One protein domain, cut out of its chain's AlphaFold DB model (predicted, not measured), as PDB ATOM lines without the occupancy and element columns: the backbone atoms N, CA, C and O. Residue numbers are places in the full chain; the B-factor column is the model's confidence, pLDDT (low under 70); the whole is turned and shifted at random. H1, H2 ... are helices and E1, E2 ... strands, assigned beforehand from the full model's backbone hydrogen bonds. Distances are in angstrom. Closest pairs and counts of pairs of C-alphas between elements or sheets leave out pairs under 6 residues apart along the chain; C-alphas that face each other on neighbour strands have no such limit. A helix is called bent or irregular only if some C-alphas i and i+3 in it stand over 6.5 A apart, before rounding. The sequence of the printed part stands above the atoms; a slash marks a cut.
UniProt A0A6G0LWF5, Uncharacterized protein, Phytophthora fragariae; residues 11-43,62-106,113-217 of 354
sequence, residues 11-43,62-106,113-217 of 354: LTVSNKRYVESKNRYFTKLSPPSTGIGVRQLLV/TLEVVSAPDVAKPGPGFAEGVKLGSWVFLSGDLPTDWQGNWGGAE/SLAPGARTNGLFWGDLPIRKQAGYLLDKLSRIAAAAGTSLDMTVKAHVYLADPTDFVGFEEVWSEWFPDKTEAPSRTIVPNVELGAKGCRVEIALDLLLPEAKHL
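AT A GLANCE: This is residues 11 to 43, 62 to 106 and 113 to 217 of the 354 residues of an uncharacterized protein of Phytophthora fragariae (UniProt A0A6G0LWF5). One twisted sheet of six strands makes the core, with the longest helix, H2, packed along one face of it and H3 next to H2 on the same face. H1 is held well away from the sheet, at the far end of the unnamed stretch 26 to 43, and the short H4 sits at the end of E6, where the printed part ends. The 183 printed residues hold four named helices and six named strands, in the order H1 E1 E2 E3 H2 E4 H3 E5 E6 H4; the sheet's order is E1 E2 E3 E6 E4 E5, mixed. The class is mixed, helices and strands, with under half of the residues, 81 of 183, in named elements. The whole is compact, with a radius of gyration of the C-alphas of 16.5 A, and spans 47 by 43 by 39 A.

IN THESE COORDINATES: In the sheet, the edge strand E1 is residues 64 to 66, followed by E2, residues 81 to 84, and E3, residues 87 to 90. E6, residues 203 to 210, is 23.1 A long and starts at C-alpha 203 at (10.693, -39.311, 30.199). E4, residues 155 to 162, is 19.2 A long, and the other edge strand, E5, residues 187 to 191, is 13.5 A long. H2, residues 129 to 147, is 27.3 A long and begins at C-alpha 129 at (3.352, -39.442, 23.285). H3, residues 165 to 178, is 20.5 A long. H1, residues 16 to 25, is 15.0 A long and begins at C-alpha 16 at (27.721, -28.297, 27.849). H4, residues 212 to 217, measures 9.9 A. H3 and H4 are irregular: C-alphas 166 and 169 are 7.2 A apart, and C-alphas 213 and 216 are 7.5 A apart.

HOW THE PARTS SIT: The sheet is twisted, with C-alphas up to 4.4 A off its best plane. E1, E2 and E3 form a meander, each strand the antiparallel neighbour of the one before, through the hairpins E1 and E2, and E2 and E3. N 66 and O 81 are 2.9 A apart, and N 82 and O 89 are 2.9 A apart, both within hydrogen-bond range. E3 and E6 are antiparallel at 168 degrees, with N 88 and O 209 at 2.8 A. E6 and E4 are antiparallel at 169 degrees, with N 206 and O 159 at 3.0 A. E4 and E5 are parallel at 11 degrees, with N 160 and O 189 at 2.9 A. E4, H3 and E5 make a strand-helix-strand unit, two parallel neighbour strands with a helix between, its crossover right-handed. H2 and H3 on one face of the sheet give two layers. H2 is on the sheet at a height of 9.4 A, over E3 and E6; it runs along the strands, only just, at 28 degrees to E6 on the local plane. Its closest C-alphas to E6 are those of Ala 134 and Val 203, 6.7 A apart. H2 touches H3 with residues 130 to 138 alone, at a steep tilt of 43 degrees, the same way; their closest C-alphas are those of Arg 131 and Gly 170, 5.4 A apart. H4 only grazes the sheet with residues 212 to 217. H1 is not on the sheet and is apart from H2, H3 and H4. Residues 36 to 37 pair with residues 195 to 196, antiparallel. In H2 every O i to N i+4 pair is within hydrogen-bond range; the figures are 4 of 6 in H1, 7 of 10 in H3 and 0 of 2 in H4, where 2 of 3 O i to N i+3 pairs are within range.

THE WHOLE: The two farthest C-alphas, those of Ala 105 and His 216, are 51.1 A apart. Residues 44 to 61 are not printed, with 37.5 A from C-alpha 43 to C-alpha 62, and neither are residues 107 to 112, with 12.8 A from C-alpha 106 to C-alpha 113. Of the links printed whole, E1 to E2 and E5 to E6 are long. Mean pLDDT of the printed part is 92.0; residues 105 to 106 are under 70.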
ATOM      1  N   LEU A  11      14.337 -26.297  27.338       71.50
ATOM      2  CA  LEU A  11      15.735 -26.593  27.663       71.50
ATOM      3  C   LEU A  11      16.392 -25.301  28.147       71.50
ATOM      4  O   LEU A  11      17.103 -24.636  27.388       71.50
ATOM      5  N   THR A  12      16.089 -24.887  29.375       73.88
ATOM      6  CA  THR A  12      16.635 -23.638  29.927       73.88
ATOM      7  C   THR A  12      18.028 -23.839  30.517       73.88
ATOM      8  O   THR A  12      18.809 -22.886  30.606       73.88
ATOM      9  N   VAL A  13      18.384 -25.083  30.847       75.69
ATOM     10  CA  VAL A  13      19.710 -25.458  31.340       75.69
ATOM     11  C   VAL A  13      20.623 -25.921  30.201       75.69
ATOM     12  O   VAL A  13      20.316 -26.836  29.441       75.69
ATOM     13  N   SER A  14      21.814 -25.321  30.112       80.25
ATOM     14  CA  SER A  14      22.890 -25.787  29.229       80.25
ATOM     15  C   SER A  14      23.928 -26.571  30.030       80.25
ATOM     16  O   SER A  14      24.715 -25.989  30.777       80.25
ATOM     17  N   ASN A  15      23.981 -27.890  29.840       83.00
ATOM     18  CA  ASN A  15      24.946 -28.759  30.524       83.00
ATOM     19  C   ASN A  15      26.319 -28.841  29.822       83.00
ATOM     20  O   ASN A  15      27.227 -29.504  30.319       83.00
ATOM     21  N   LYS A  16      26.514 -28.157  28.683       83.31
ATOM     22  CA  LYS A  16      27.721 -28.297  27.849       83.31
ATOM     23  C   LYS A  16      29.018 -28.032  28.621       83.31
ATOM     24  O   LYS A  16      29.937 -28.842  28.575       83.31
ATOM     25  N   ARG A  17      29.083 -26.924  29.372       85.31
ATOM     26  CA  ARG A  17      30.273 -26.563  30.170       85.31
ATOM     27  C   ARG A  17      30.553 -27.562  31.291       85.31
ATOM     28  O   ARG A  17      31.715 -27.796  31.622       85.31
ATOM     29  N   TYR A  18      29.499 -28.141  31.864       86.56
ATOM     30  CA  TYR A  18      29.640 -29.228  32.821       86.56
ATOM     31  C   TYR A  18      30.251 -30.458  32.149       86.56
ATOM     32  O   TYR A  18      31.270 -30.939  32.631       86.56
ATOM     33  N   VAL A  19      29.711 -30.911  31.013       86.25
ATOM     34  CA  VAL A  19      30.235 -32.079  30.281       86.25
ATOM     35  C   VAL A  19      31.698 -31.864  29.880       86.25
ATOM     36  O   VAL A  19      32.542 -32.718  30.140       86.25
ATOM     37  N   GLU A  20      32.034 -30.689  29.340       87.38
ATOM     38  CA  GLU A  20      33.416 -30.313  29.012       87.38
ATOM     39  C   GLU A  20      34.344 -30.347  30.234       87.38
ATOM     40  O   GLU A  20      35.504 -30.737  30.111       87.38
ATOM     41  N   SER A  21      33.856 -29.942  31.410       88.50
ATOM     42  CA  SER A  21      34.637 -29.969  32.651       88.50
ATOM     43  C   SER A  21      34.779 -31.390  33.189       88.50
ATOM     44  O   SER A  21      35.889 -31.803  33.512       88.50
ATOM     45  N   LYS A  22      33.687 -32.164  33.216       86.69
ATOM     46  CA  LYS A  22      33.653 -33.575  33.621       86.69
ATOM     47  C   LYS A  22      34.665 -34.392  32.822       86.69
ATOM     48  O   LYS A  22      35.476 -35.108  33.405       86.69
ATOM     49  N   ASN A  23      34.695 -34.206  31.504       86.06
ATOM     50  CA  ASN A  23      35.567 -34.957  30.601       86.06
ATOM     51  C   ASN A  23      37.068 -34.663  30.801       86.06
ATOM     52  O   ASN A  23      37.902 -35.440  30.344       86.06
ATOM     53  N   ARG A  24      37.440 -33.591  31.519       90.06
ATOM     54  CA  ARG A  24      38.841 -33.343  31.922       90.06
ATOM     55  C   ARG A  24      39.297 -34.248  33.065       90.06
ATOM     56  O   ARG A  24      40.489 -34.514  33.174       90.06
ATOM     57  N   TYR A  25      38.370 -34.700  33.908       88.38
ATOM     58  CA  TYR A  25      38.652 -35.569  35.054       88.38
ATOM     59  C   TYR A  25      38.379 -37.041  34.732       88.38
ATOM     60  O   TYR A  25      39.148 -37.919  35.111       88.38
ATOM     61  N   PHE A  26      37.320 -37.310  33.971       87.06
ATOM     62  CA  PHE A  26      36.890 -38.652  33.589       87.06
ATOM     63  C   PHE A  26      37.402 -39.040  32.196       87.06
ATOM     64  O   PHE A  26      36.636 -39.262  31.264       87.06
ATOM     65  N   THR A  27      38.727 -39.097  32.044       82.94
ATOM     66  CA  THR A  27      39.391 -39.275  30.735       82.94
ATOM     67  C   THR A  27      39.384 -40.711  30.210       82.94
ATOM     68  O   THR A  27      39.485 -40.916  29.004       82.94
ATOM     69  N   LYS A  28      39.283 -41.709  31.096       81.12
ATOM     70  CA  LYS A  28      39.218 -43.135  30.721       81.12
ATOM     71  C   LYS A  28      37.790 -43.615  30.496       81.12
ATOM     72  O   LYS A  28      37.547 -44.449  29.635       81.12
ATOM     73  N   LEU A  29      36.873 -43.109  31.310       83.06
ATOM     74  CA  LEU A  29      35.471 -43.481  31.320       83.06
ATOM     75  C   LEU A  29      34.697 -42.364  32.005       83.06
ATOM     76  O   LEU A  29      34.964 -42.066  33.171       83.06
ATOM     77  N   SER A  30      33.726 -41.785  31.303       85.88
ATOM     78  CA  SER A  30      32.678 -41.016  31.965       85.88
ATOM     79  C   SER A  30      31.696 -42.005  32.599       85.88
ATOM     80  O   SER A  30      31.078 -42.764  31.847       85.88
ATOM     81  N   PRO A  31      31.529 -41.997  33.936       84.44
ATOM     82  CA  PRO A  31      30.642 -42.930  34.619       84.44
ATOM     83  C   PRO A  31      29.196 -42.745  34.146       84.44
ATOM     84  O   PRO A  31      28.863 -41.659  33.639       84.44
ATOM     85  N   PRO A  32      28.345 -43.771  34.331       90.56
ATOM     86  CA  PRO A  32      26.920 -43.623  34.136       90.56
ATOM     87  C   PRO A  32      26.383 -42.463  34.964       90.56
ATOM     88  O   PRO A  32      26.779 -42.267  36.112       90.56
ATOM     89  N   SER A  33      25.548 -41.640  34.344       89.88
ATOM     90  CA  SER A  33      25.053 -40.417  34.968       89.88
ATOM     91  C   SER A  33      23.712 -40.021  34.384       89.88
ATOM     92  O   SER A  33      23.480 -40.237  33.196       89.88
ATOM     93  N   THR A  34      22.904 -39.354  35.195       91.62
ATOM     94  CA  THR A  34      21.647 -38.722  34.789       91.62
ATOM     95  C   THR A  34      21.769 -37.225  35.024       91.62
ATOM     96  O   THR A  34      22.338 -36.798  36.030       91.62
ATOM     97  N   GLY A  35      21.283 -36.415  34.086       91.31
ATOM     98  CA  GLY A  35      21.362 -34.961  34.175       91.31
ATOM     99  C   GLY A  35      19.997 -34.329  33.984       91.31
ATOM    100  O   GLY A  35      19.518 -34.255  32.858       91.31
ATOM    101  N   ILE A  36      19.422 -33.810  35.066       92.88
ATOM    102  CA  ILE A  36      18.140 -33.102  35.041       92.88
ATOM    103  C   ILE A  36      18.327 -31.609  35.301       92.88
ATOM    104  O   ILE A  36      19.185 -31.200  36.085       92.88
ATOM    105  N   GLY A  37      17.506 -30.782  34.661       92.81
ATOM    106  CA  GLY A  37      17.397 -29.371  35.015       92.81
ATOM    107  C   GLY A  37      16.293 -29.154  36.045       92.81
ATOM    108  O   GLY A  37      15.176 -29.663  35.932       92.81
ATOM    109  N   VAL A  38      16.624 -28.382  37.070       92.62
ATOM    110  CA  VAL A  38      15.756 -28.079  38.207       92.62
ATOM    111  C   VAL A  38      15.683 -26.572  38.411       92.62
ATOM    112  O   VAL A  38      16.475 -25.808  37.855       92.62
ATOM    113  N   ARG A  39      14.741 -26.131  39.237       91.12
ATOM    114  CA  ARG A  39      14.426 -24.713  39.402       91.12
ATOM    115  C   ARG A  39      15.549 -23.934  40.054       91.12
ATOM    116  O   ARG A  39      15.858 -22.811  39.646       91.12
ATOM    117  N   GLN A  40      16.072 -24.510  41.130       91.75
ATOM    118  CA  GLN A  40      17.122 -23.948  41.959       91.75
ATOM    119  C   GLN A  40      17.702 -25.010  42.895       91.75
ATOM    120  O   GLN A  40      17.103 -26.063  43.128       91.75
ATOM    121  N   LEU A  41      18.875 -24.686  43.429       94.75
ATOM    122  CA  LEU A  41      19.611 -25.465  44.416       94.75
ATOM    123  C   LEU A  41      19.590 -24.740  45.762       94.75
ATOM    124  O   LEU A  41      19.220 -23.566  45.840       94.75
ATOM    125  N   LEU A  42      20.014 -25.432  46.817       93.62
ATOM    126  CA  LEU A  42      19.982 -24.903  48.180       93.62
ATOM    127  C   LEU A  42      20.833 -23.633  48.363       93.62
ATOM    128  O   LEU A  42      20.463 -22.737  49.120       93.62
ATOM    129  N   VAL A  43      21.978 -23.563  47.683       93.00
ATOM    130  CA  VAL A  43      22.916 -22.439  47.782       93.00
ATOM    131  C   VAL A  43      22.643 -21.442  46.661       93.00
ATOM    132  O   VAL A  43      22.701 -21.784  45.479       93.00
ATOM    133  N   THR A  62      37.086 -56.223  37.690       90.44
ATOM    134  CA  THR A  62      37.386 -55.166  36.723       90.44
ATOM    135  C   THR A  62      36.113 -54.479  36.272       90.44
ATOM    136  O   THR A  62      35.118 -55.135  35.981       90.44
ATOM    137  N   LEU A  63      36.169 -53.153  36.182       92.25
ATOM    138  CA  LEU A  63      35.090 -52.352  35.623       92.25
ATOM    139  C   LEU A  63      34.979 -52.609  34.118       92.25
ATOM    140  O   LEU A  63      35.939 -52.393  33.376       92.25
ATOM    141  N   GLU A  64      33.799 -53.015  33.672       94.00
ATOM    142  CA  GLU A  64      33.476 -53.217  32.264       94.00
ATOM    143  C   GLU A  64      32.503 -52.137  31.786       94.00
ATOM    144  O   GLU A  64      31.524 -51.814  32.460       94.00
ATOM    145  N   VAL A  65      32.764 -51.570  30.610       94.25
ATOM    146  CA  VAL A  65      31.866 -50.600  29.973       94.25
ATOM    147  C   VAL A  65      30.868 -51.363  29.117       94.25
ATOM    148  O   VAL A  65      31.263 -52.102  28.215       94.25
ATOM    149  N   VAL A  66      29.579 -51.172  29.381       94.94
ATOM    150  CA  VAL A  66      28.512 -51.775  28.580       94.94
ATOM    151  C   VAL A  66      28.405 -51.020  27.260       94.94
ATOM    152  O   VAL A  66      28.385 -49.787  27.241       94.94
ATOM    153  N   SER A  67      28.340 -51.765  26.155       93.88
ATOM    154  CA  SER A  67      28.123 -51.210  24.823       93.88
ATOM    155  C   SER A  67      27.168 -52.085  24.012       93.88
ATOM    156  O   SER A  67      27.550 -53.164  23.562       93.88
ATOM    157  N   ALA A  68      25.933 -51.629  23.801       95.31
ATOM    158  CA  ALA A  68      24.945 -52.363  23.004       95.31
ATOM    159  C   ALA A  68      25.102 -52.069  21.497       95.31
ATOM    160  O   ALA A  68      25.100 -50.900  21.113       95.31
ATOM    161  N   PRO A  69      25.245 -53.074  20.615       89.88
ATOM    162  CA  PRO A  69      25.606 -52.840  19.211       89.88
ATOM    163  C   PRO A  69      24.544 -52.058  18.418       89.88
ATOM    164  O   PRO A  69      24.902 -51.197  17.621       89.88
ATOM    165  N   ASP A  70      23.259 -52.300  18.688       87.88
ATOM    166  CA  ASP A  70      22.132 -51.770  17.902       87.88
ATOM    167  C   ASP A  70      21.364 -50.650  18.621       87.88
ATOM    168  O   ASP A  70      20.162 -50.460  18.421       87.88
ATOM    169  N   VAL A  71      22.050 -49.926  19.509       91.88
ATOM    170  CA  VAL A  71      21.476 -48.834  20.297       91.88
ATOM    171  C   VAL A  71      22.251 -47.541  20.052       91.88
ATOM    172  O   VAL A  71      23.482 -47.522  19.991       91.88
ATOM    173  N   ALA A  72      21.517 -46.438  19.889       89.00
ATOM    174  CA  ALA A  72      22.104 -45.119  19.694       89.00
ATOM    175  C   ALA A  72      22.900 -44.681  20.934       89.00
ATOM    176  O   ALA A  72      22.344 -44.567  22.032       89.00
ATOM    177  N   LYS A  73      24.189 -44.389  20.729       90.19
ATOM    178  CA  LYS A  73      25.127 -44.031  21.800       90.19
ATOM    179  C   LYS A  73      24.843 -42.646  22.378       90.19
ATOM    180  O   LYS A  73      24.547 -41.741  21.599       90.19
ATOM    181  N   PRO A  74      25.014 -42.445  23.699       84.19
ATOM    182  CA  PRO A  74      24.848 -41.141  24.325       84.19
ATOM    183  C   PRO A  74      25.661 -40.032  23.652       84.19
ATOM    184  O   PRO A  74      26.892 -40.066  23.645       84.19
ATOM    185  N   GLY A  75      24.980 -39.005  23.140       76.75
ATOM    186  CA  GLY A  75      25.611 -37.862  22.470       76.75
ATOM    187  C   GLY A  75      26.685 -37.149  23.314       76.75
ATOM    188  O   GLY A  75      27.733 -36.801  22.772       76.75
ATOM    189  N   PRO A  76      26.494 -36.963  24.638       77.06
ATOM    190  CA  PRO A  76      27.511 -36.365  25.509       77.06
ATOM    191  C   PRO A  76      28.723 -37.264  25.823       77.06
ATOM    192  O   PRO A  76      29.640 -36.806  26.506       77.06
ATOM    193  N   GLY A  77      28.745 -38.519  25.353       76.94
ATOM    194  CA  GLY A  77      29.898 -39.419  25.465       76.94
ATOM    195  C   GLY A  77      30.052 -40.147  26.805       76.94
ATOM    196  O   GLY A  77      31.141 -40.635  27.104       76.94
ATOM    197  N   PHE A  78      28.999 -40.220  27.625       79.38
ATOM    198  CA  PHE A  78      28.969 -41.120  28.784       79.38
ATOM    199  C   PHE A  78      28.651 -42.563  28.366       79.38
ATOM    200  O   PHE A  78      28.090 -42.794  27.296       79.38
ATOM    201  N   ALA A  79      29.039 -43.535  29.194       86.56
ATOM    202  CA  ALA A  79      28.768 -44.947  28.927       86.56
ATOM    203  C   ALA A  79      27.266 -45.261  28.985       86.56
ATOM    204  O   ALA A  79      26.567 -44.722  29.837       86.56
ATOM    205  N   GLU A  80      26.765 -46.167  28.142       93.19
ATOM    206  CA  GLU A  80      25.374 -46.657  28.243       93.19
ATOM    207  C   GLU A  80      25.123 -47.338  29.592       93.19
ATOM    208  O   GLU A  80      24.060 -47.195  30.189       93.19
ATOM    209  N   GLY A  81      26.146 -48.012  30.106       94.88
ATOM    210  CA  GLY A  81      26.199 -48.498  31.468       94.88
ATOM    211  C   GLY A  81      27.589 -48.997  31.821       94.88
ATOM    212  O   GLY A  81      28.496 -49.032  30.982       94.88
ATOM    213  N   VAL A  82      27.760 -49.400  33.071       95.38
ATOM    214  CA  VAL A  82      28.952 -50.111  33.530       95.38
ATOM    215  C   VAL A  82      28.564 -51.357  34.302       95.38
ATOM    216  O   VAL A  82      27.501 -51.406  34.914       95.38
ATOM    217  N   LYS A  83      29.449 -52.348  34.292       95.38
ATOM    218  CA  LYS A  83      29.337 -53.572  35.078       95.38
ATOM    219  C   LYS A  83      30.549 -53.688  35.996       95.38
ATOM    220  O   LYS A  83      31.681 -53.505  35.544       95.38
ATOM    221  N   LEU A  84      30.318 -53.976  37.274       94.38
ATOM    222  CA  LEU A  84      31.375 -54.238  38.249       94.38
ATOM    223  C   LEU A  84      30.879 -55.225  39.307       94.38
ATOM    224  O   LEU A  84      29.894 -54.963  39.993       94.38
ATOM    225  N   GLY A  85      31.572 -56.358  39.445       93.75
ATOM    226  CA  GLY A  85      31.091 -57.455  40.284       93.75
ATOM    227  C   GLY A  85      29.721 -57.939  39.804       93.75
ATOM    228  O   GLY A  85      29.529 -58.147  38.609       93.75
ATOM    229  N   SER A  86      28.773 -58.068  40.731       94.94
ATOM    230  CA  SER A  86      27.385 -58.460  40.450       94.94
ATOM    231  C   SER A  86      26.505 -57.319  39.936       94.94
ATOM    232  O   SER A  86      25.348 -57.559  39.597       94.94
ATOM    233  N   TRP A  87      27.013 -56.088  39.906       97.31
ATOM    234  CA  TRP A  87      26.227 -54.893  39.626       97.31
ATOM    235  C   TRP A  87      26.335 -54.448  38.172       97.31
ATOM    236  O   TRP A  87      27.414 -54.463  37.575       97.31
ATOM    237  N   VAL A  88      25.212 -53.975  37.632       97.62
ATOM    238  CA  VAL A  88      25.108 -53.274  36.353       97.62
ATOM    239  C   VAL A  88      24.387 -51.947  36.587       97.62
ATOM    240  O   VAL A  88      23.243 -51.934  37.028       97.62
ATOM    241  N   PHE A  89      25.035 -50.832  36.259       97.12
ATOM    242  CA  PHE A  89      24.464 -49.487  36.367       97.12
ATOM    243  C   PHE A  89      24.266 -48.913  34.970       97.12
ATOM    244  O   PHE A  89      25.247 -48.692  34.257       97.12
ATOM    245  N   LEU A  90      23.018 -48.678  34.569       97.56
ATOM    246  CA  LEU A  90      22.687 -48.044  33.295       97.56
ATOM    247  C   LEU A  90      22.539 -46.536  33.481       97.56
ATOM    248  O   LEU A  90      21.973 -46.069  34.468       97.56
ATOM    249  N   SER A  91      23.041 -45.766  32.520       95.50
ATOM    250  CA  SER A  91      22.888 -44.310  32.530       95.50
ATOM    251  C   SER A  91      21.429 -43.886  32.414       95.50
ATOM    252  O   SER A  91      20.612 -44.613  31.850       95.50
ATOM    253  N   GLY A  92      21.140 -42.659  32.857       95.31
ATOM    254  CA  GLY A  92      19.933 -41.957  32.438       95.31
ATOM    255  C   GLY A  92      19.896 -41.883  30.922       95.31
ATOM    256  O   GLY A  92      20.811 -41.344  30.290       95.31
ATOM    257  N   ASP A  93      18.869 -42.490  30.339       95.94
ATOM    258  CA  ASP A  93      18.684 -42.508  28.900       95.94
ATOM    259  C   ASP A  93      17.307 -41.971  28.518       95.94
ATOM    260  O   ASP A  93      16.342 -41.985  29.287       95.94
ATOM    261  N   LEU A  94      17.251 -41.453  27.299       96.38
ATOM    262  CA  LEU A  94      16.155 -40.687  26.739       96.38
ATOM    263  C   LEU A  94      15.594 -41.416  25.509       96.38
ATOM    264  O   LEU A  94      16.307 -42.185  24.852       96.38
ATOM    265  N   PRO A  95      14.340 -41.139  25.115       96.56
ATOM    266  CA  PRO A  95      13.710 -41.690  23.912       96.56
ATOM    267  C   PRO A  95      14.253 -41.058  22.607       96.56
ATOM    268  O   PRO A  95      13.507 -40.668  21.708       96.56
ATOM    269  N   THR A  96      15.577 -40.934  22.502       94.44
ATOM    270  CA  THR A  96      16.320 -40.258  21.435       94.44
ATOM    271  C   THR A  96      17.276 -41.217  20.719       94.44
ATOM    272  O   THR A  96      17.769 -42.194  21.290       94.44
ATOM    273  N   ASP A  97      17.546 -40.916  19.451       91.81
ATOM    274  CA  ASP A  97      18.615 -41.491  18.628       91.81
ATOM    275  C   ASP A  97      19.832 -40.549  18.524       91.81
ATOM    276  O   ASP A  97      20.763 -40.812  17.763       91.81
ATOM    277  N   TRP A  98      19.800 -39.440  19.276       90.62
ATOM    278  CA  TRP A  98      20.763 -38.335  19.273       90.62
ATOM    279  C   TRP A  98      20.902 -37.590  17.937       90.62
ATOM    280  O   TRP A  98      21.778 -36.737  17.798       90.62
ATOM    281  N   GLN A  99      20.011 -37.858  16.980       89.38
ATOM    282  CA  GLN A  99      19.934 -37.185  15.681       89.38
ATOM    283  C   GLN A  99      18.701 -36.277  15.614       89.38
ATOM    284  O   GLN A  99      18.793 -35.128  15.181       89.38
ATOM    285  N   GLY A 100      17.555 -36.761  16.102       88.31
ATOM    286  CA  GLY A 100      16.295 -36.027  16.061       88.31
ATOM    287  C   GLY A 100      15.780 -35.805  14.636       88.31
ATOM    288  O   GLY A 100      15.956 -36.641  13.755       88.31
ATOM    289  N   ASN A 101      15.094 -34.683  14.408       87.69
ATOM    290  CA  ASN A 101      14.578 -34.287  13.087       87.69
ATOM    291  C   ASN A 101      15.260 -33.034  12.499       87.69
ATOM    292  O   ASN A 101      14.845 -32.527  11.455       87.69
ATOM    293  N   TRP A 102      16.300 -32.511  13.158       81.50
ATOM    294  CA  TRP A 102      16.993 -31.306  12.702       81.50
ATOM    295  C   TRP A 102      17.682 -31.537  11.348       81.50
ATOM    296  O   TRP A 102      18.493 -32.446  11.201       81.50
ATOM    297  N   GLY A 103      17.381 -30.686  10.361       77.50
ATOM    298  CA  GLY A 103      17.959 -30.776   9.013       77.50
ATOM    299  C   GLY A 103      17.382 -31.892   8.129       77.50
ATOM    300  O   GLY A 103      17.880 -32.088   7.023       77.50
ATOM    301  N   GLY A 104      16.351 -32.611   8.591       75.19
ATOM    302  CA  GLY A 104      15.647 -33.637   7.816       75.19
ATOM    303  C   GLY A 104      14.546 -33.077   6.904       75.19
ATOM    304  O   GLY A 104      14.085 -31.953   7.079       75.19
ATOM    305  N   ALA A 105      14.098 -33.888   5.937       67.62
ATOM    306  CA  ALA A 105      12.984 -33.541   5.044       67.62
ATOM    307  C   ALA A 105      11.622 -33.474   5.770       67.62
ATOM    308  O   ALA A 105      10.733 -32.758   5.326       67.62
ATOM    309  N   GLU A 106      11.488 -34.167   6.909       63.06
ATOM    310  CA  GLU A 106      10.319 -34.182   7.813       63.06
ATOM    311  C   GLU A 106      10.217 -32.922   8.701       63.06
ATOM    312  O   GLU A 106       9.631 -32.950   9.783       63.06
ATOM    313  N   SER A 113      14.344 -34.168  19.488       91.50
ATOM    314  CA  SER A 113      15.407 -35.179  19.565       91.50
ATOM    315  C   SER A 113      14.903 -36.621  19.450       91.50
ATOM    316  O   SER A 113      15.707 -37.546  19.443       91.50
ATOM    317  N   LEU A 114      13.588 -36.833  19.376       93.56
ATOM    318  CA  LEU A 114      12.994 -38.168  19.442       93.56
ATOM    319  C   LEU A 114      13.456 -39.085  18.305       93.56
ATOM    320  O   LEU A 114      13.404 -38.702  17.129       93.56
ATOM    321  N   ALA A 115      13.800 -40.322  18.662       94.06
ATOM    322  CA  ALA A 115      14.008 -41.399  17.698       94.06
ATOM    323  C   ALA A 115      12.704 -41.690  16.933       94.06
ATOM    324  O   ALA A 115      11.631 -41.549  17.523       94.06
ATOM    325  N   PRO A 116      12.746 -42.153  15.671       91.50
ATOM    326  CA  PRO A 116      11.540 -42.478  14.904       91.50
ATOM    327  C   PRO A 116      10.549 -43.389  15.647       91.50
ATOM    328  O   PRO A 116       9.353 -43.112  15.652       91.50
ATOM    329  N   GLY A 117      11.038 -44.418  16.350       91.75
ATOM    330  CA  GLY A 117      10.200 -45.346  17.125       91.75
ATOM    331  C   GLY A 117       9.535 -44.741  18.370       91.75
ATOM    332  O   GLY A 117       8.584 -45.317  18.889       91.75
ATOM    333  N   ALA A 118      10.000 -43.578  18.829       94.50
ATOM    334  CA  ALA A 118       9.449 -42.858  19.975       94.50
ATOM    335  C   ALA A 118       8.446 -41.756  19.581       94.50
ATOM    336  O   ALA A 118       7.875 -41.097  20.455       94.50
ATOM    337  N   ARG A 119       8.243 -41.520  18.278       91.31
ATOM    338  CA  ARG A 119       7.329 -40.495  17.755       91.31
ATOM    339  C   ARG A 119       5.908 -41.054  17.666       91.31
ATOM    340  O   ARG A 119       5.697 -42.221  17.338       91.31
ATOM    341  N   THR A 120       4.920 -40.212  17.940       88.06
ATOM    342  CA  THR A 120       3.534 -40.492  17.545       88.06
ATOM    343  C   THR A 120       3.378 -40.200  16.055       88.06
ATOM    344  O   THR A 120       4.103 -39.367  15.512       88.06
ATOM    345  N   ASN A 121       2.441 -40.864  15.373       80.12
ATOM    346  CA  ASN A 121       2.188 -40.533  13.963       80.12
ATOM    347  C   ASN A 121       1.427 -39.205  13.794       80.12
ATOM    348  O   ASN A 121       1.435 -38.644  12.706       80.12
ATOM    349  N   GLY A 122       0.740 -38.722  14.838       77.38
ATOM    350  CA  GLY A 122      -0.071 -37.497  14.806       77.38
ATOM    351  C   GLY A 122      -1.327 -37.567  13.921       77.38
ATOM    352  O   GLY A 122      -2.125 -36.635  13.926       77.38
ATOM    353  N   LEU A 123      -1.535 -38.669  13.196       79.19
ATOM    354  CA  LEU A 123      -2.656 -38.881  12.278       79.19
ATOM    355  C   LEU A 123      -3.923 -39.354  13.002       79.19
ATOM    356  O   LEU A 123      -5.030 -39.152  12.504       79.19
ATOM    357  N   PHE A 124      -3.772 -39.984  14.171       79.00
ATOM    358  CA  PHE A 124      -4.875 -40.571  14.931       79.00
ATOM    359  C   PHE A 124      -4.828 -40.164  16.408       79.00
ATOM    360  O   PHE A 124      -3.764 -40.056  17.011       79.00
ATOM    361  N   TRP A 125      -6.002 -40.007  17.023       70.25
ATOM    362  CA  TRP A 125      -6.177 -39.569  18.418       70.25
ATOM    363  C   TRP A 125      -5.735 -40.588  19.488       70.25
ATOM    364  O   TRP A 125      -5.781 -40.273  20.674       70.25
ATOM    365  N   GLY A 126      -5.366 -41.815  19.103       71.62
ATOM    366  CA  GLY A 126      -5.065 -42.912  20.037       71.62
ATOM    367  C   GLY A 126      -3.609 -43.003  20.507       71.62
ATOM    368  O   GLY A 126      -3.329 -43.717  21.468       71.62
ATOM    369  N   ASP A 127      -2.682 -42.301  19.855       81.31
ATOM    370  CA  ASP A 127      -1.262 -42.345  20.209       81.31
ATOM    371  C   ASP A 127      -0.952 -41.334  21.324       81.31
ATOM    372  O   ASP A 127      -0.890 -40.128  21.085       81.31
ATOM    373  N   LEU A 128      -0.704 -41.820  22.545       89.94
ATOM    374  CA  LEU A 128      -0.189 -40.980  23.630       89.94
ATOM    375  C   LEU A 128       1.342 -40.859  23.525       89.94
ATOM    376  O   LEU A 128       2.027 -41.887  23.594       89.94
ATOM    377  N   PRO A 129       1.909 -39.638  23.417       93.12
ATOM    378  CA  PRO A 129       3.352 -39.442  23.285       93.12
ATOM    379  C   PRO A 129       4.174 -40.120  24.377       93.12
ATOM    380  O   PRO A 129       5.169 -40.773  24.070       93.12
ATOM    381  N   ILE A 130       3.732 -40.037  25.636       96.31
ATOM    382  CA  ILE A 130       4.430 -40.694  26.741       96.31
ATOM    383  C   ILE A 130       4.483 -42.215  26.579       96.31
ATOM    384  O   ILE A 130       5.530 -42.797  26.836       96.31
ATOM    385  N   ARG A 131       3.418 -42.868  26.090       96.38
ATOM    386  CA  ARG A 131       3.416 -44.329  25.912       96.38
ATOM    387  C   ARG A 131       4.441 -44.759  24.863       96.38
ATOM    388  O   ARG A 131       5.207 -45.688  25.096       96.38
ATOM    389  N   LYS A 132       4.505 -44.050  23.728       96.00
ATOM    390  CA  LYS A 132       5.506 -44.309  22.674       96.00
ATOM    391  C   LYS A 132       6.928 -44.105  23.185       96.00
ATOM    392  O   LYS A 132       7.785 -44.954  22.964       96.00
ATOM    393  N   GLN A 133       7.163 -43.001  23.889       97.94
ATOM    394  CA  GLN A 133       8.477 -42.676  24.429       97.94
ATOM    395  C   GLN A 133       8.925 -43.667  25.511       97.94
ATOM    396  O   GLN A 133      10.039 -44.176  25.428       97.94
ATOM    397  N   ALA A 134       8.062 -43.988  26.480       98.38
ATOM    398  CA  ALA A 134       8.360 -44.949  27.539       98.38
ATOM    399  C   ALA A 134       8.596 -46.359  26.981       98.38
ATOM    400  O   ALA A 134       9.566 -47.005  27.364       98.38
ATOM    401  N   GLY A 135       7.766 -46.811  26.034       98.19
ATOM    402  CA  GLY A 135       7.907 -48.135  25.423       98.19
ATOM    403  C   GLY A 135       9.199 -48.267  24.622       98.19
ATOM    404  O   GLY A 135       9.926 -49.244  24.785       98.19
ATOM    405  N   TYR A 136       9.531 -47.253  23.815       98.06
ATOM    406  CA  TYR A 136      10.808 -47.200  23.101       98.06
ATOM    407  C   TYR A 136      12.001 -47.188  24.067       98.06
ATOM    408  O   TYR A 136      12.981 -47.896  23.845       98.06
ATOM    409  N   LEU A 137      11.931 -46.389  25.135       98.31
ATOM    410  CA  LEU A 137      13.023 -46.261  26.094       98.31
ATOM    411  C   LEU A 137      13.243 -47.550  26.899       98.31
ATOM    412  O   LEU A 137      14.386 -47.963  27.065       98.31
ATOM    413  N   LEU A 138      12.183 -48.220  27.354       98.69
ATOM    414  CA  LEU A 138      12.306 -49.503  28.055       98.69
ATOM    415  C   LEU A 138      12.820 -50.613  27.127       98.69
ATOM    416  O   LEU A 138      13.698 -51.372  27.531       98.69
ATOM    417  N   ASP A 139      12.395 -50.645  25.858       98.50
ATOM    418  CA  ASP A 139      12.981 -51.549  24.856       98.50
ATOM    419  C   ASP A 139      14.479 -51.272  24.660       98.50
ATOM    420  O   ASP A 139      15.298 -52.190  24.722       98.50
ATOM    421  N   LYS A 140      14.864 -49.999  24.523       98.06
ATOM    422  CA  LYS A 140      16.266 -49.575  24.432       98.06
ATOM    423  C   LYS A 140      17.084 -50.041  25.644       98.06
ATOM    424  O   LYS A 140      18.124 -50.676  25.467       98.06
ATOM    425  N   LEU A 141      16.603 -49.778  26.860       98.44
ATOM    426  CA  LEU A 141      17.258 -50.189  28.105       98.44
ATOM    427  C   LEU A 141      17.348 -51.713  28.231       98.44
ATOM    428  O   LEU A 141      18.366 -52.219  28.696       98.44
ATOM    429  N   SER A 142      16.346 -52.458  27.753       98.62
ATOM    430  CA  SER A 142      16.376 -53.926  27.743       98.62
ATOM    431  C   SER A 142      17.502 -54.479  26.863       98.62
ATOM    432  O   SER A 142      18.186 -55.425  27.251       98.62
ATOM    433  N   ARG A 143      17.771 -53.843  25.714       98.31
ATOM    434  CA  ARG A 143      18.882 -54.213  24.822       98.31
ATOM    435  C   ARG A 143      20.238 -53.882  25.440       98.31
ATOM    436  O   ARG A 143      21.181 -54.655  25.282       98.31
ATOM    437  N   ILE A 144      20.337 -52.765  26.166       98.12
ATOM    438  CA  ILE A 144      21.546 -52.410  26.922       98.12
ATOM    439  C   ILE A 144      21.779 -53.413  28.061       98.12
ATOM    440  O   ILE A 144      22.889 -53.925  28.200       98.12
ATOM    441  N   ALA A 145      20.738 -53.763  28.818       98.44
ATOM    442  CA  ALA A 145      20.800 -54.792  29.855       98.44
ATOM    443  C   ALA A 145      21.240 -56.153  29.279       98.44
ATOM    444  O   ALA A 145      22.143 -56.787  29.826       98.44
ATOM    445  N   ALA A 146      20.692 -56.555  28.127       98.38
ATOM    446  CA  ALA A 146      21.086 -57.781  27.434       98.38
ATOM    447  C   ALA A 146      22.566 -57.763  27.012       98.38
ATOM    448  O   ALA A 146      23.272 -58.752  27.206       98.38
ATOM    449  N   ALA A 147      23.068 -56.632  26.503       97.81
ATOM    450  CA  ALA A 147      24.486 -56.465  26.175       97.81
ATOM    451  C   ALA A 147      25.402 -56.530  27.414       97.81
ATOM    452  O   ALA A 147      26.565 -56.910  27.294       97.81
ATOM    453  N   ALA A 148      24.883 -56.197  28.600       97.50
ATOM    454  CA  ALA A 148      25.581 -56.358  29.875       97.50
ATOM    455  C   ALA A 148      25.517 -57.792  30.440       97.50
ATOM    456  O   ALA A 148      26.187 -58.077  31.433       97.50
ATOM    457  N   GLY A 149      24.742 -58.693  29.823       97.88
ATOM    458  CA  GLY A 149      24.525 -60.062  30.302       97.88
ATOM    459  C   GLY A 149      23.407 -60.201  31.342       97.88
ATOM    460  O   GLY A 149      23.363 -61.201  32.051       97.88
ATOM    461  N   THR A 150      22.507 -59.219  31.445       98.50
ATOM    462  CA  THR A 150      21.350 -59.244  32.354       98.50
ATOM    463  C   THR A 150      20.040 -58.921  31.615       98.50
ATOM    464  O   THR A 150      19.990 -58.897  30.387       98.50
ATOM    465  N   SER A 151      18.945 -58.725  32.346       98.31
ATOM    466  CA  SER A 151      17.632 -58.348  31.813       98.31
ATOM    467  C   SER A 151      16.928 -57.380  32.760       98.31
ATOM    468  O   SER A 151      17.329 -57.248  33.918       98.31
ATOM    469  N   LEU A 152      15.864 -56.719  32.291       98.38
ATOM    470  CA  LEU A 152      15.109 -55.787  33.132       98.38
ATOM    471  C   LEU A 152      14.469 -56.468  34.352       98.38
ATOM    472  O   LEU A 152      14.310 -55.807  35.372       98.38
ATOM    473  N   ASP A 153      14.229 -57.781  34.323       97.38
ATOM    474  CA  ASP A 153      13.759 -58.556  35.484       97.38
ATOM    475  C   ASP A 153      14.712 -58.469  36.689       97.38
ATOM    476  O   ASP A 153      14.307 -58.654  37.836       97.38
ATOM    477  N   MET A 154      15.991 -58.169  36.440       98.44
ATOM    478  CA  MET A 154      17.016 -58.006  37.471       98.44
ATOM    479  C   MET A 154      17.147 -56.565  37.974       98.44
ATOM    480  O   MET A 154      18.038 -56.276  38.775       98.44
ATOM    481  N   THR A 155      16.279 -55.656  37.521       98.62
ATOM    482  CA  THR A 155      16.254 -54.268  37.995       98.62
ATOM    483  C   THR A 155      15.944 -54.245  39.485       98.62
ATOM    484  O   THR A 155      14.989 -54.885  39.941       98.62
ATOM    485  N   VAL A 156      16.739 -53.486  40.238       98.19
ATOM    486  CA  VAL A 156      16.544 -53.275  41.677       98.19
ATOM    487  C   VAL A 156      16.019 -51.876  41.971       98.19
ATOM    488  O   VAL A 156      15.098 -51.728  42.777       98.19
ATOM    489  N   LYS A 157      16.534 -50.867  41.258       98.31
ATOM    490  CA  LYS A 157      16.142 -49.465  41.389       98.31
ATOM    491  C   LYS A 157      15.945 -48.836  40.016       98.31
ATOM    492  O   LYS A 157      16.770 -49.002  39.125       98.31
ATOM    493  N   ALA A 158      14.865 -48.078  39.879       98.62
ATOM    494  CA  ALA A 158      14.621 -47.204  38.746       98.62
ATOM    495  C   ALA A 158      14.539 -45.740  39.189       98.62
ATOM    496  O   ALA A 158      13.750 -45.370  40.066       98.62
ATOM    497  N   HIS A 159      15.334 -44.896  38.540       98.12
ATOM    498  CA  HIS A 159      15.257 -43.446  38.663       98.12
ATOM    499  C   HIS A 159      14.517 -42.913  37.442       98.12
ATOM    500  O   HIS A 159      15.033 -42.974  36.327       98.12
ATOM    501  N   VAL A 160      13.291 -42.438  37.647       98.50
ATOM    502  CA  VAL A 160      12.404 -41.982  36.577       98.50
ATOM    503  C   VAL A 160      12.189 -40.484  36.711       98.50
ATOM    504  O   VAL A 160      11.821 -39.977  37.770       98.50
ATOM    505  N   TYR A 161      12.363 -39.773  35.612       97.94
ATOM    506  CA  TYR A 161      12.203 -38.333  35.546       97.94
ATOM    507  C   TYR A 161      11.165 -38.000  34.487       97.94
ATOM    508  O   TYR A 161      11.303 -38.410  33.335       97.94
ATOM    509  N   LEU A 162      10.116 -37.276  34.876       96.75
ATOM    510  CA  LEU A 162       9.033 -36.882  33.981       96.75
ATOM    511  C   LEU A 162       9.018 -35.365  33.800       96.75
ATOM    512  O   LEU A 162       9.021 -34.602  34.771       96.75
ATOM    513  N   ALA A 163       8.969 -34.932  32.541       94.25
ATOM    514  CA  ALA A 163       8.908 -33.513  32.195       94.25
ATOM    515  C   ALA A 163       7.569 -32.877  32.608       94.25
ATOM    516  O   ALA A 163       7.532 -31.716  33.024       94.25
ATOM    517  N   ASP A 164       6.489 -33.660  32.514       91.12
ATOM    518  CA  ASP A 164       5.111 -33.276  32.811       91.12
ATOM    519  C   ASP A 164       4.473 -34.303  33.765       91.12
ATOM    520  O   ASP A 164       4.476 -35.499  33.463       91.12
ATOM    521  N   PRO A 165       3.901 -33.894  34.909       91.56
ATOM    522  CA  PRO A 165       3.224 -34.829  35.800       91.56
ATOM    523  C   PRO A 165       1.954 -35.458  35.193       91.56
ATOM    524  O   PRO A 165       1.521 -36.519  35.641       91.56
ATOM    525  N   THR A 166       1.343 -34.849  34.173       92.12
ATOM    526  CA  THR A 166       0.150 -35.407  33.509       92.12
ATOM    527  C   THR A 166       0.449 -36.672  32.701       92.12
ATOM    528  O   THR A 166      -0.453 -37.471  32.453       92.12
ATOM    529  N   ASP A 167       1.721 -36.911  32.371       94.88
ATOM    530  CA  ASP A 167       2.179 -38.094  31.642       94.88
ATOM    531  C   ASP A 167       2.209 -39.369  32.515       94.88
ATOM    532  O   ASP A 167       2.348 -40.473  31.985       94.88
ATOM    533  N   PHE A 168       2.015 -39.252  33.837       94.88
ATOM    534  CA  PHE A 168       2.102 -40.364  34.792       94.88
ATOM    535  C   PHE A 168       1.271 -41.587  34.402       94.88
ATOM    536  O   PHE A 168       1.796 -42.691  34.370       94.88
ATOM    537  N   VAL A 169      -0.017 -41.405  34.093       95.12
ATOM    538  CA  VAL A 169      -0.919 -42.536  33.808       95.12
ATOM    539  C   VAL A 169      -0.466 -43.285  32.558       95.12
ATOM    540  O   VAL A 169      -0.408 -44.509  32.555       95.12
ATOM    541  N   GLY A 170      -0.085 -42.554  31.507       96.62
ATOM    542  CA  GLY A 170       0.408 -43.169  30.279       96.62
ATOM    543  C   GLY A 170       1.751 -43.874  30.477       96.62
ATOM    544  O   GLY A 170       1.938 -44.965  29.949       96.62
ATOM    545  N   PHE A 171       2.663 -43.287  31.256       97.94
ATOM    546  CA  PHE A 171       3.909 -43.949  31.651       97.94
ATOM    547  C   PHE A 171       3.635 -45.240  32.431       97.94
ATOM    548  O   PHE A 171       4.223 -46.276  32.132       97.94
ATOM    549  N   GLU A 172       2.721 -45.179  33.396       97.50
ATOM    550  CA  GLU A 172       2.409 -46.278  34.300       97.50
ATOM    551  C   GLU A 172       1.832 -47.498  33.586       97.50
ATOM    552  O   GLU A 172       2.191 -48.629  33.906       97.50
ATOM    553  N   GLU A 173       0.972 -47.277  32.594       97.12
ATOM    554  CA  GLU A 173       0.430 -48.364  31.784       97.12
ATOM    555  C   GLU A 173       1.541 -49.140  31.077       97.12
ATOM    556  O   GLU A 173       1.615 -50.357  31.222       97.12
ATOM    557  N   VAL A 174       2.461 -48.441  30.404       98.31
ATOM    558  CA  VAL A 174       3.609 -49.086  29.751       98.31
ATOM    559  C   VAL A 174       4.512 -49.748  30.784       98.31
ATOM    560  O   VAL A 174       4.925 -50.886  30.601       98.31
ATOM    561  N   TRP A 175       4.806 -49.067  31.889       98.50
ATOM    562  CA  TRP A 175       5.639 -49.614  32.955       98.50
ATOM    563  C   TRP A 175       5.103 -50.956  33.474       98.50
ATOM    564  O   TRP A 175       5.872 -51.899  33.647       98.50
ATOM    565  N   SER A 176       3.784 -51.067  33.653       97.62
ATOM    566  CA  SER A 176       3.133 -52.302  34.104       97.62
ATOM    567  C   SER A 176       3.170 -53.445  33.081       97.62
ATOM    568  O   SER A 176       3.028 -54.601  33.461       97.62
ATOM    569  N   GLU A 177       3.393 -53.160  31.796       97.69
ATOM    570  CA  GLU A 177       3.622 -54.201  30.785       97.69
ATOM    571  C   GLU A 177       5.026 -54.807  30.917       97.69
ATOM    572  O   GLU A 177       5.203 -56.008  30.717       97.69
ATOM    573  N   TRP A 178       6.019 -53.989  31.282       98.06
ATOM    574  CA  TRP A 178       7.411 -54.417  31.466       98.06
ATOM    575  C   TRP A 178       7.672 -55.053  32.831       98.06
ATOM    576  O   TRP A 178       8.512 -55.941  32.945       98.06
ATOM    577  N   PHE A 179       6.942 -54.626  33.859       97.56
ATOM    578  CA  PHE A 179       7.013 -55.170  35.210       97.56
ATOM    579  C   PHE A 179       5.607 -55.575  35.659       97.56
ATOM    580  O   PHE A 179       5.010 -54.827  36.414       97.56
ATOM    581  N   PRO A 180       5.042 -56.703  35.188       95.88
ATOM    582  CA  PRO A 180       3.631 -57.040  35.422       95.88
ATOM    583  C   PRO A 180       3.318 -57.516  36.844       95.88
ATOM    584  O   PRO A 180       2.172 -57.415  37.295       95.88
ATOM    585  N   ASP A 181       4.312 -58.056  37.549       93.38
ATOM    586  CA  ASP A 181       4.171 -58.419  38.955       93.38
ATOM    587  C   ASP A 181       4.560 -57.238  39.844       93.38
ATOM    588  O   ASP A 181       5.734 -57.007  40.136       93.38
ATOM    589  N   LYS A 182       3.550 -56.513  40.327       89.06
ATOM    590  CA  LYS A 182       3.730 -55.373  41.231       89.06
ATOM    591  C   LYS A 182       4.494 -55.732  42.504       89.06
ATOM    592  O   LYS A 182       5.162 -54.868  43.066       89.06
ATOM    593  N   THR A 183       4.364 -56.967  42.987       86.44
ATOM    594  CA  THR A 183       5.017 -57.388  44.233       86.44
ATOM    595  C   THR A 183       6.520 -57.559  44.059       86.44
ATOM    596  O   THR A 183       7.260 -57.320  45.006       86.44
ATOM    597  N   GLU A 184       6.961 -57.837  42.833       91.25
ATOM    598  CA  GLU A 184       8.362 -58.028  42.457       91.25
ATOM    599  C   GLU A 184       8.926 -56.877  41.610       91.25
ATOM    600  O   GLU A 184      10.103 -56.899  41.247       91.25
ATOM    601  N   ALA A 185       8.119 -55.862  41.286       96.19
ATOM    602  CA  ALA A 185       8.548 -54.693  40.527       96.19
ATOM    603  C   ALA A 185       9.684 -53.944  41.259       96.19
ATOM    604  O   ALA A 185       9.704 -53.894  42.497       96.19
ATOM    605  N   PRO A 186      10.642 -53.346  40.527       97.81
ATOM    606  CA  PRO A 186      11.782 -52.676  41.139       97.81
ATOM    607  C   PRO A 186      11.345 -51.514  42.032       97.81
ATOM    608  O   PRO A 186      10.292 -50.905  41.819       97.81
ATOM    609  N   SER A 187      12.184 -51.184  43.016       97.81
ATOM    610  CA  SER A 187      12.048 -49.926  43.745       97.81
ATOM    611  C   SER A 187      12.143 -48.780  42.747       97.81
ATOM    612  O   SER A 187      12.944 -48.837  41.810       97.81
ATOM    613  N   ARG A 188      11.345 -47.725  42.908       96.94
ATOM    614  CA  ARG A 188      11.425 -46.584  41.991       96.94
ATOM    615  C   ARG A 188      11.184 -45.252  42.656       96.94
ATOM    616  O   ARG A 188      10.403 -45.122  43.594       96.94
ATOM    617  N   THR A 189      11.842 -44.243  42.110       97.38
ATOM    618  CA  THR A 189      11.577 -42.842  42.422       97.38
ATOM    619  C   THR A 189      11.200 -42.155  41.127       97.38
ATOM    620  O   THR A 189      11.993 -42.145  40.188       97.38
ATOM    621  N   ILE A 190       9.993 -41.593  41.080       97.38
ATOM    622  CA  ILE A 190       9.524 -40.809  39.940       97.38
ATOM    623  C   ILE A 190       9.536 -39.340  40.351       97.38
ATOM    624  O   ILE A 190       8.863 -38.966  41.313       97.38
ATOM    625  N   VAL A 191      10.296 -38.504  39.653       97.31
ATOM    626  CA  VAL A 191      10.414 -37.070  39.937       97.31
ATOM    627  C   VAL A 191       9.713 -36.287  38.819       97.31
ATOM    628  O   VAL A 191      10.107 -36.416  37.659       97.31
ATOM    629  N   PRO A 192       8.664 -35.501  39.125       95.38
ATOM    630  CA  PRO A 192       7.938 -34.724  38.127       95.38
ATOM    631  C   PRO A 192       8.593 -33.364  37.896       95.38
ATOM    632  O   PRO A 192       9.367 -32.880  38.723       95.38
ATOM    633  N   ASN A 193       8.151 -32.681  36.838       93.94
ATOM    634  CA  ASN A 193       8.455 -31.274  36.595       93.94
ATOM    635  C   ASN A 193       9.967 -30.995  36.564       93.94
ATOM    636  O   ASN A 193      10.430 -30.005  37.132       93.94
ATOM    637  N   VAL A 194      10.743 -31.848  35.898       93.19
ATOM    638  CA  VAL A 194      12.172 -31.613  35.644       93.19
ATOM    639  C   VAL A 194      12.426 -31.332  34.164       93.19
ATOM    640  O   VAL A 194      11.664 -31.762  33.303       93.19
ATOM    641  N   GLU A 195      13.497 -30.608  33.857       93.19
ATOM    642  CA  GLU A 195      13.984 -30.484  32.482       93.19
ATOM    643  C   GLU A 195      14.800 -31.719  32.113       93.19
ATOM    644  O   GLU A 195      15.706 -32.109  32.852       93.19
ATOM    645  N   LEU A 196      14.499 -32.302  30.956       93.19
ATOM    646  CA  LEU A 196      15.217 -33.448  30.404       93.19
ATOM    647  C   LEU A 196      16.207 -32.980  29.344       93.19
ATOM    648  O   LEU A 196      15.894 -32.084  28.566       93.19
ATOM    649  N   GLY A 197      17.384 -33.601  29.269       89.44
ATOM    650  CA  GLY A 197      18.519 -33.106  28.476       89.44
ATOM    651  C   GLY A 197      18.349 -33.076  26.948       89.44
ATOM    652  O   GLY A 197      19.292 -32.703  26.249       89.44
ATOM    653  N   ALA A 198      17.189 -33.460  26.408       90.12
ATOM    654  CA  ALA A 198      16.935 -33.477  24.972       90.12
ATOM    655  C   ALA A 198      15.504 -33.042  24.616       90.12
ATOM    656  O   ALA A 198      14.509 -33.507  25.175       90.12
ATOM    657  N   LYS A 199      15.396 -32.141  23.632       89.69
ATOM    658  CA  LYS A 199      14.139 -31.470  23.274       89.69
ATOM    659  C   LYS A 199      13.069 -32.473  22.832       89.69
ATOM    660  O   LYS A 199      13.346 -33.333  21.994       89.69
ATOM    661  N   GLY A 200      11.851 -32.331  23.349       90.88
ATOM    662  CA  GLY A 200      10.700 -33.184  23.022       90.88
ATOM    663  C   GLY A 200      10.615 -34.492  23.820       90.88
ATOM    664  O   GLY A 200       9.591 -35.175  23.736       90.88
ATOM    665  N   CYS A 201      11.641 -34.833  24.605       94.50
ATOM    666  CA  CYS A 201      11.574 -35.957  25.534       94.50
ATOM    667  C   CYS A 201      10.662 -35.617  26.720       94.50
ATOM    668  O   CYS A 201      10.688 -34.503  27.243       94.50
ATOM    669  N   ARG A 202       9.860 -36.596  27.137       95.69
ATOM    670  CA  ARG A 202       8.907 -36.526  28.253       95.69
ATOM    671  C   ARG A 202       9.324 -37.387  29.438       95.69
ATOM    672  O   ARG A 202       8.865 -37.137  30.546       95.69
ATOM    673  N   VAL A 203      10.193 -38.370  29.198       97.94
ATOM    674  CA  VAL A 203      10.693 -39.311  30.199       97.94
ATOM    675  C   VAL A 203      12.192 -39.553  30.030       97.94
ATOM    676  O   VAL A 203      12.679 -39.645  28.903       97.94
ATOM    677  N   GLU A 204      12.899 -39.665  31.150       98.12
ATOM    678  CA  GLU A 204      14.266 -40.188  31.261       98.12
ATOM    679  C   GLU A 204      14.277 -41.278  32.337       98.12
ATOM    680  O   GLU A 204      13.621 -41.131  33.373       98.12
ATOM    681  N   ILE A 205      14.978 -42.384  32.082       98.62
ATOM    682  CA  ILE A 205      15.048 -43.535  32.994       98.62
ATOM    683  C   ILE A 205      16.506 -43.956  33.143       98.62
ATOM    684  O   ILE A 205      17.191 -44.160  32.143       98.62
ATOM    685  N   ALA A 206      16.954 -44.124  34.386       97.88
ATOM    686  CA  ALA A 206      18.187 -44.826  34.736       97.88
ATOM    687  C   ALA A 206      17.850 -46.051  35.592       97.88
ATOM    688  O   ALA A 206      16.906 -45.997  36.387       97.88
ATOM    689  N   LEU A 207      18.614 -47.133  35.436       98.56
ATOM    690  CA  LEU A 207      18.356 -48.405  36.108       98.56
ATOM    691  C   LEU A 207      19.618 -48.942  36.779       98.56
ATOM    692  O   LEU A 207      20.665 -49.053  36.137       98.56
ATOM    693  N   ASP A 208      19.459 -49.383  38.020       98.06
ATOM    694  CA  ASP A 208      20.431 -50.220  38.713       98.06
ATOM    695  C   ASP A 208      19.921 -51.662  38.654       98.06
ATOM    696  O   ASP A 208      18.757 -51.938  38.973       98.06
ATOM    697  N   LEU A 209      20.775 -52.590  38.229       98.50
ATOM    698  CA  LEU A 209      20.446 -54.000  38.060       98.50
ATOM    699  C   LEU A 209      21.523 -54.890  38.675       98.50
ATOM    700  O   LEU A 209      22.682 -54.498  38.824       98.50
ATOM    701  N   LEU A 210      21.138 -56.133  38.944       98.38
ATOM    702  CA  LEU A 210      22.077 -57.208  39.236       98.38
ATOM    703  C   LEU A 210      22.304 -58.096  38.009       98.38
ATOM    704  O   LEU A 210      21.479 -58.170  37.094       98.38
ATOM    705  N   LEU A 211      23.420 -58.814  37.997       98.25
ATOM    706  CA  LEU A 211      23.620 -59.948  37.104       98.25
ATOM    707  C   LEU A 211      22.774 -61.154  37.561       98.25
ATOM    708  O   LEU A 211      22.499 -61.289  38.759       98.25
ATOM    709  N   PRO A 212      22.352 -62.047  36.644       98.19
ATOM    710  CA  PRO A 212      21.462 -63.164  36.971       98.19
ATOM    711  C   PRO A 212      21.963 -64.085  38.096       98.19
ATOM    712  O   PRO A 212      21.163 -64.572  38.894       98.19
ATOM    713  N   GLU A 213      23.273 -64.309  38.210       97.25
ATOM    714  CA  GLU A 213      23.899 -65.102  39.276       97.25
ATOM    715  C   GLU A 213      23.649 -64.531  40.681       97.25
ATOM    716  O   GLU A 213      23.556 -65.283  41.655       97.25
ATOM    717  N   ALA A 214      23.451 -63.218  40.784       97.31
ATOM    718  CA  ALA A 214      23.160 -62.503  42.020       97.31
ATOM    719  C   ALA A 214      21.653 -62.334  42.277       97.31
ATOM    720  O   ALA A 214      21.262 -61.614  43.191       97.31
ATOM    721  N   LYS A 215      20.779 -63.027  41.528       97.31
ATOM    722  CA  LYS A 215      19.316 -62.960  41.722       97.31
ATOM    723  C   LYS A 215      18.883 -63.248  43.158       97.31
ATOM    724  O   LYS A 215      17.921 -62.658  43.629       97.31
ATOM    725  N   HIS A 216      19.594 -64.133  43.848       96.25
ATOM    726  CA  HIS A 216      19.323 -64.487  45.241       96.25
ATOM    727  C   HIS A 216      19.540 -63.328  46.232       96.25
ATOM    728  O   HIS A 216      19.027 -63.399  47.341       96.25
ATOM    729  N   LEU A 217      20.262 -62.273  45.833       96.69
ATOM    730  CA  LEU A 217      20.463 -61.054  46.621       96.69
ATOM    731  C   LEU A 217      19.356 -60.014  46.389       96.69
ATOM    732  O   LEU A 217      19.266 -59.049  47.139       96.69
TER     733      LEU A 217